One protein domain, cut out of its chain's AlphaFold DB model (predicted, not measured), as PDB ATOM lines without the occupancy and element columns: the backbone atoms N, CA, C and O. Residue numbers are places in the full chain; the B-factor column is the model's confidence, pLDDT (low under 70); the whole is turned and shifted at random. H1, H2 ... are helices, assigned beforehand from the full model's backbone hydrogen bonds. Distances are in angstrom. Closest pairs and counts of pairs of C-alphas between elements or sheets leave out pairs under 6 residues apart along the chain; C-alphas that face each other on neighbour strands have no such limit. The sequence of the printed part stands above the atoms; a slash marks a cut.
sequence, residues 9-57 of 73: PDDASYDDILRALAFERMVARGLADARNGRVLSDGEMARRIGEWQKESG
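What this domain is: This is residues 9 to 57 of the 73 residues of an uncharacterized protein of metagenome (UniProt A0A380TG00). Two helices make an open V: the longer H1 forms one arm, H2 the other, and a short link of six residues joins them, with nothing packed between the arms. The 49 printed residues hold H1 and then H2, with no named strand; the class is all helix. The whole is extended, with a radius of gyration of the C-alphas of 16.4 A, and flat, spanning 45 by 33 by 11 A.

Where its parts are: Find C-alpha 14 at (17.926, -30.507, 32.031); from there H1 runs through residues 14 to 35, 32.1 A from first to last C-alpha. H2, residues 42 to 56, covers 21.2 A and ends at C-alpha 56, at (-3.057, -20.195, 8.018).

How they stand to each other: Look from H1 to H2: they are apart, with no C-alpha of the one within 8 A of the other. In both helices every O i to N i+4 pair is within hydrogen-bond range. Residues 18 to 29, in H1, and 40 to 57, of which 42 to 56 belong to H2, are among those that stand free.

The domain as a whole: The C-alphas farthest apart, those of Asp 10 and Lys 54, are 46.3 A apart. The printed part has no cut, and its mean pLDDT is 91.2; look for low confidence at residue 57, under 70.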
ATOM      1  N   PRO A   9      25.910 -37.235  28.595       89.50
ATOM      2  CA  PRO A   9      27.169 -36.708  29.091       89.50
ATOM      3  C   PRO A   9      26.974 -35.978  30.431       89.50
ATOM      4  O   PRO A   9      25.879 -35.505  30.745       89.50
ATOM      5  N   ASP A  10      28.052 -35.864  31.209       85.19
ATOM      6  CA  ASP A  10      28.029 -35.289  32.565       85.19
ATOM      7  C   ASP A  10      27.659 -33.791  32.599       85.19
ATOM      8  O   ASP A  10      27.285 -33.261  33.645       85.19
ATOM      9  N   ASP A  11      27.765 -33.101  31.463       91.12
ATOM     10  CA  ASP A  11      27.449 -31.683  31.281       91.12
ATOM     11  C   ASP A  11      26.062 -31.437  30.658       91.12
ATOM     12  O   ASP A  11      25.712 -30.290  30.367       91.12
ATOM     13  N   ALA A  12      25.254 -32.487  30.470       90.19
ATOM     14  CA  ALA A  12      23.920 -32.361  29.897       90.19
ATOM     15  C   ALA A  12      23.021 -31.471  30.763       90.19
ATOM     16  O   ALA A  12      22.791 -31.726  31.950       90.19
ATOM     17  N   SER A  13      22.448 -30.438  30.145       93.44
ATOM     18  CA  SER A  13      21.440 -29.621  30.807       93.44
ATOM     19  C   SER A  13      20.120 -30.385  30.940       93.44
ATOM     20  O   SER A  13      19.830 -31.322  30.194       93.44
ATOM     21  N   TYR A  14      19.266 -29.944  31.863       90.31
ATOM     22  CA  TYR A  14      17.926 -30.507  32.031       90.31
ATOM     23  C   TYR A  14      17.116 -30.522  30.718       90.31
ATOM     24  O   TYR A  14      16.469 -31.521  30.398       90.31
ATOM     25  N   ASP A  15      17.200 -29.450  29.927       94.56
ATOM     26  CA  ASP A  15      16.477 -29.330  28.658       94.56
ATOM     27  C   ASP A  15      16.999 -30.304  27.592       94.56
ATOM     28  O   ASP A  15      16.215 -30.831  26.795       94.56
ATOM     29  N   ASP A  16      18.301 -30.601  27.594       91.62
ATOM     30  CA  ASP A  16      18.892 -31.577  26.675       91.62
ATOM     31  C   ASP A  16      18.401 -32.993  26.981       91.62
ATOM     32  O   ASP A  16      18.007 -33.729  26.069       91.62
ATOM     33  N   ILE A  17      18.309 -33.340  28.267       91.12
ATOM     34  CA  ILE A  17      17.758 -34.622  28.719       91.12
ATOM     35  C   ILE A  17      16.283 -34.739  28.311       91.12
ATOM     36  O   ILE A  17      15.862 -35.762  27.762       91.12
ATOM     37  N   LEU A  18      15.488 -33.683  28.519       92.31
ATOM     38  CA  LEU A  18      14.084 -33.667  28.107       92.31
ATOM     39  C   LEU A  18      13.920 -33.823  26.593       92.31
ATOM     40  O   LEU A  18      13.065 -34.593  26.145       92.31
ATOM     41  N   ARG A  19      14.743 -33.135  25.795       93.12
ATOM     42  CA  ARG A  19      14.732 -33.266  24.333       93.12
ATOM     43  C   ARG A  19      15.070 -34.692  23.904       93.12
ATOM     44  O   ARG A  19      14.384 -35.231  23.034       93.12
ATOM     45  N   ALA A  20      16.078 -35.314  24.517       90.75
ATOM     46  CA  ALA A  20      16.471 -36.688  24.214       90.75
ATOM     47  C   ALA A  20      15.342 -37.688  24.518       90.75
ATOM     48  O   ALA A  20      15.018 -38.538  23.685       90.75
ATOM     49  N   LEU A  21      14.675 -37.542  25.666       93.06
ATOM     50  CA  LEU A  21      13.532 -38.381  26.040       93.06
ATOM     51  C   LEU A  21      12.327 -38.171  25.110       93.06
ATOM     52  O   LEU A  21      11.676 -39.138  24.700       93.06
ATOM     53  N   ALA A  22      12.038 -36.921  24.738       93.75
ATOM     54  CA  ALA A  22      10.987 -36.607  23.776       93.75
ATOM     55  C   ALA A  22      11.278 -37.241  22.408       93.75
ATOM     56  O   ALA A  22      10.382 -37.820  21.790       93.75
ATOM     57  N   PHE A  23      12.533 -37.191  21.954       92.69
ATOM     58  CA  PHE A  23      12.956 -37.804  20.701       92.69
ATOM     59  C   PHE A  23      12.787 -39.329  20.708       92.69
ATOM     60  O   PHE A  23      12.150 -39.871  19.801       92.69
ATOM     61  N   GLU A  24      13.257 -40.014  21.756       93.25
ATOM     62  CA  GLU A  24      13.089 -41.468  21.910       93.25
ATOM     63  C   GLU A  24      11.597 -41.855  21.821       93.25
ATOM     64  O   GLU A  24      11.204 -42.774  21.092       93.25
ATOM     65  N   ARG A  25      10.730 -41.081  22.491       93.38
ATOM     66  CA  ARG A  25       9.276 -41.283  22.471       93.38
ATOM     67  C   ARG A  25       8.660 -41.071  21.086       93.38
ATOM     68  O   ARG A  25       7.763 -41.841  20.717       93.38
ATOM     69  N   MET A  26       9.098 -40.046  20.352       94.69
ATOM     70  CA  MET A  26       8.639 -39.752  18.990       94.69
ATOM     71  C   MET A  26       9.010 -40.881  18.025       94.69
ATOM     72  O   MET A  26       8.142 -41.361  17.297       94.69
ATOM     73  N   VAL A  27      10.252 -41.372  18.077       94.56
ATOM     74  CA  VAL A  27      10.717 -42.488  17.234       94.56
ATOM     75  C   VAL A  27       9.930 -43.761  17.534       94.56
ATOM     76  O   VAL A  27       9.387 -44.388  16.622       94.56
ATOM     77  N   ALA A  28       9.791 -44.123  18.813       95.38
ATOM     78  CA  ALA A  28       9.032 -45.306  19.213       95.38
ATOM     79  C   ALA A  28       7.568 -45.234  18.749       95.38
ATOM     80  O   ALA A  28       7.004 -46.233  18.288       95.38
ATOM     81  N   ARG A  29       6.952 -44.046  18.834       95.69
ATOM     82  CA  ARG A  29       5.596 -43.815  18.326       95.69
ATOM     83  C   ARG A  29       5.534 -43.976  16.810       95.69
ATOM     84  O   ARG A  29       4.682 -44.727  16.349       95.69
ATOM     85  N   GLY A  30       6.440 -43.340  16.069       94.69
ATOM     86  CA  GLY A  30       6.489 -43.419  14.608       94.69
ATOM     87  C   GLY A  30       6.656 -44.854  14.106       94.69
ATOM     88  O   GLY A  30       5.923 -45.288  13.222       94.69
ATOM     89  N   LEU A  31       7.532 -45.641  14.737       96.69
ATOM     90  CA  LEU A  31       7.692 -47.065  14.423       96.69
ATOM     91  C   LEU A  31       6.418 -47.873  14.705       96.69
ATOM     92  O   LEU A  31       6.058 -48.762  13.934       96.69
ATOM     93  N   ALA A  32       5.728 -47.584  15.810       97.38
ATOM     94  CA  ALA A  32       4.456 -48.228  16.116       97.38
ATOM     95  C   ALA A  32       3.355 -47.823  15.124       97.38
ATOM     96  O   ALA A  32       2.532 -48.660  14.760       97.38
ATOM     97  N   ASP A  33       3.324 -46.567  14.686       96.44
ATOM     98  CA  ASP A  33       2.377 -46.079  13.686       96.44
ATOM     99  C   ASP A  33       2.635 -46.748  12.326       96.44
ATOM    100  O   ASP A  33       1.696 -47.283  11.736       96.44
ATOM    101  N   ALA A  34       3.900 -46.870  11.911       94.81
ATOM    102  CA  ALA A  34       4.302 -47.604  10.710       94.81
ATOM    103  C   ALA A  34       3.861 -49.075  10.739       94.81
ATOM    104  O   ALA A  34       3.212 -49.545   9.806       94.81
ATOM    105  N   ARG A  35       4.138 -49.794  11.837       96.38
ATOM    106  CA  ARG A  35       3.741 -51.208  11.988       96.38
ATOM    107  C   ARG A  35       2.229 -51.423  11.972       96.38
ATOM    108  O   ARG A  35       1.772 -52.461  11.516       96.38
ATOM    109  N   ASN A  36       1.460 -50.458  12.469       97.25
ATOM    110  CA  ASN A  36       0.000 -50.532  12.503       97.25
ATOM    111  C   ASN A  36      -0.665 -49.937  11.249       97.25
ATOM    112  O   ASN A  36      -1.876 -49.727  11.257       97.25
ATOM    113  N   GLY A  37       0.105 -49.590  10.213       94.94
ATOM    114  CA  GLY A  37      -0.429 -48.983   8.992       94.94
ATOM    115  C   GLY A  37      -1.019 -47.581   9.188       94.94
ATOM    116  O   GLY A  37      -1.727 -47.093   8.314       94.94
ATOM    117  N   ARG A  38      -0.724 -46.899  10.305       94.69
ATOM    118  CA  ARG A  38      -1.108 -45.496  10.554       94.69
ATOM    119  C   ARG A  38      -0.139 -44.541   9.854       94.69
ATOM    120  O   ARG A  38       0.451 -43.663  10.478       94.69
ATOM    121  N   VAL A  39       0.044 -44.751   8.556       93.06
ATOM    122  CA  VAL A  39       0.907 -43.955   7.678       93.06
ATOM    123  C   VAL A  39       0.056 -43.243   6.636       93.06
ATOM    124  O   VAL A  39      -1.052 -43.672   6.320       93.06
ATOM    125  N   LEU A  40       0.567 -42.133   6.117       91.38
ATOM    126  CA  LEU A  40      -0.072 -41.380   5.042       91.38
ATOM    127  C   LEU A  40       0.708 -41.612   3.754       91.38
ATOM    128  O   LEU A  40       1.930 -41.752   3.787       91.38
ATOM    129  N   SER A  41       0.006 -41.641   2.623       92.75
ATOM    130  CA  SER A  41       0.673 -41.584   1.326       92.75
ATOM    131  C   SER A  41       1.275 -40.197   1.105       92.75
ATOM    132  O   SER A  41       0.819 -39.205   1.681       92.75
ATOM    133  N   ASP A  42       2.272 -40.126   0.230       91.19
ATOM    134  CA  ASP A  42       2.904 -38.867  -0.169       91.19
ATOM    135  C   ASP A  42       1.874 -37.834  -0.673       91.19
ATOM    136  O   ASP A  42       1.827 -36.699  -0.197       91.19
ATOM    137  N   GLY A  43       0.947 -38.261  -1.538       93.69
ATOM    138  CA  GLY A  43      -0.114 -37.392  -2.056       93.69
ATOM    139  C   GLY A  43      -1.076 -36.881  -0.978       93.69
ATOM    140  O   GLY A  43      -1.474 -35.715  -1.001       93.69
ATOM    141  N   GLU A  44      -1.423 -37.722  -0.002       92.69
ATOM    142  CA  GLU A  44      -2.274 -37.323   1.123       92.69
ATOM    143  C   GLU A  44      -1.553 -36.341   2.059       92.69
ATOM    144  O   GLU A  44      -2.165 -35.391   2.555       92.69
ATOM    145  N   MET A  45      -0.245 -36.519   2.263       92.56
ATOM    146  CA  MET A  45       0.581 -35.582   3.025       92.56
ATOM    147  C   MET A  45       0.638 -34.207   2.344       92.56
ATOM    148  O   MET A  45       0.363 -33.196   2.993       92.56
ATOM    149  N   ALA A  46       0.922 -34.163   1.039       90.88
ATOM    150  CA  ALA A  46       0.966 -32.919   0.269       90.88
ATOM    151  C   ALA A  46      -0.379 -32.173   0.294       90.88
ATOM    152  O   ALA A  46      -0.413 -30.953   0.482       90.88
ATOM    153  N   ARG A  47      -1.495 -32.906   0.176       92.44
ATOM    154  CA  ARG A  47      -2.849 -32.341   0.253       92.44
ATOM    155  C   ARG A  47      -3.102 -31.644   1.594       92.44
ATOM    156  O   ARG A  47      -3.533 -30.493   1.595       92.44
ATOM    157  N   ARG A  48      -2.794 -32.304   2.720       92.38
ATOM    158  CA  ARG A  48      -2.986 -31.747   4.077       92.38
ATOM    159  C   ARG A  48      -2.143 -30.500   4.327       92.38
ATOM    160  O   ARG A  48      -2.646 -29.524   4.872       92.38
ATOM    161  N   ILE A  49      -0.881 -30.510   3.890       89.31
ATOM    162  CA  ILE A  49      -0.002 -29.336   3.989       89.31
ATOM    163  C   ILE A  49      -0.600 -28.165   3.200       89.31
ATOM    164  O   ILE A  49      -0.655 -27.046   3.706       89.31
ATOM    165  N   GLY A  50      -1.098 -28.425   1.990       88.94
ATOM    166  CA  GLY A  50      -1.766 -27.412   1.177       88.94
ATOM    167  C   GLY A  50      -3.027 -26.835   1.831       88.94
ATOM    168  O   GLY A  50      -3.299 -25.647   1.683       88.94
ATOM    169  N   GLU A  51      -3.795 -27.639   2.569       89.56
ATOM    170  CA  GLU A  51      -4.978 -27.168   3.305       89.56
ATOM    171  C   GLU A  51      -4.599 -26.234   4.455       89.56
ATOM    172  O   GLU A  51      -5.139 -25.131   4.543       89.56
ATOM    173  N   TRP A  52      -3.598 -26.601   5.258       88.44
ATOM    174  CA  TRP A  52      -3.100 -25.730   6.326       88.44
ATOM    175  C   TRP A  52      -2.528 -24.414   5.800       88.44
ATOM    176  O   TRP A  52      -2.731 -23.372   6.419       88.44
ATOM    177  N   GLN A  53      -1.849 -24.433   4.649       83.19
ATOM    178  CA  GLN A  53      -1.336 -23.218   4.006       83.19
ATOM    179  C   GLN A  53      -2.459 -22.267   3.577       83.19
ATOM    180  O   GLN A  53      -2.334 -21.057   3.765       83.19
ATOM    181  N   LYS A  54      -3.564 -22.802   3.038       82.38
ATOM    182  CA  LYS A  54      -4.743 -21.999   2.667       82.38
ATOM    183  C   LYS A  54      -5.400 -21.362   3.889       82.38
ATOM    184  O   LYS A  54      -5.836 -20.221   3.805       82.38
ATOM    185  N   GLU A  55      -5.466 -22.095   4.996       80.50
ATOM    186  CA  GLU A  55      -6.145 -21.651   6.217       80.50
ATOM    187  C   GLU A  55      -5.285 -20.702   7.067       80.50
ATOM    188  O   GLU A  55      -5.791 -19.728   7.616       80.50
ATOM    189  N   SER A  56      -3.972 -20.941   7.139       75.50
ATOM    190  CA  SER A  56      -3.057 -20.195   8.018       75.50
ATOM    191  C   SER A  56      -2.381 -18.997   7.340       75.50
ATOM    192  O   SER A  56      -1.705 -18.222   8.013       75.50
ATOM    193  N   GLY A  57      -2.485 -18.851   6.012       62.91
ATOM    194  CA  GLY A  57      -1.811 -17.784   5.255       62.91
ATOM    195  C   GLY A  57      -0.274 -17.861   5.262       62.91
ATOM    196  O   GLY A  57       0.397 -16.932   4.817       62.91
TER     197      GLY A  57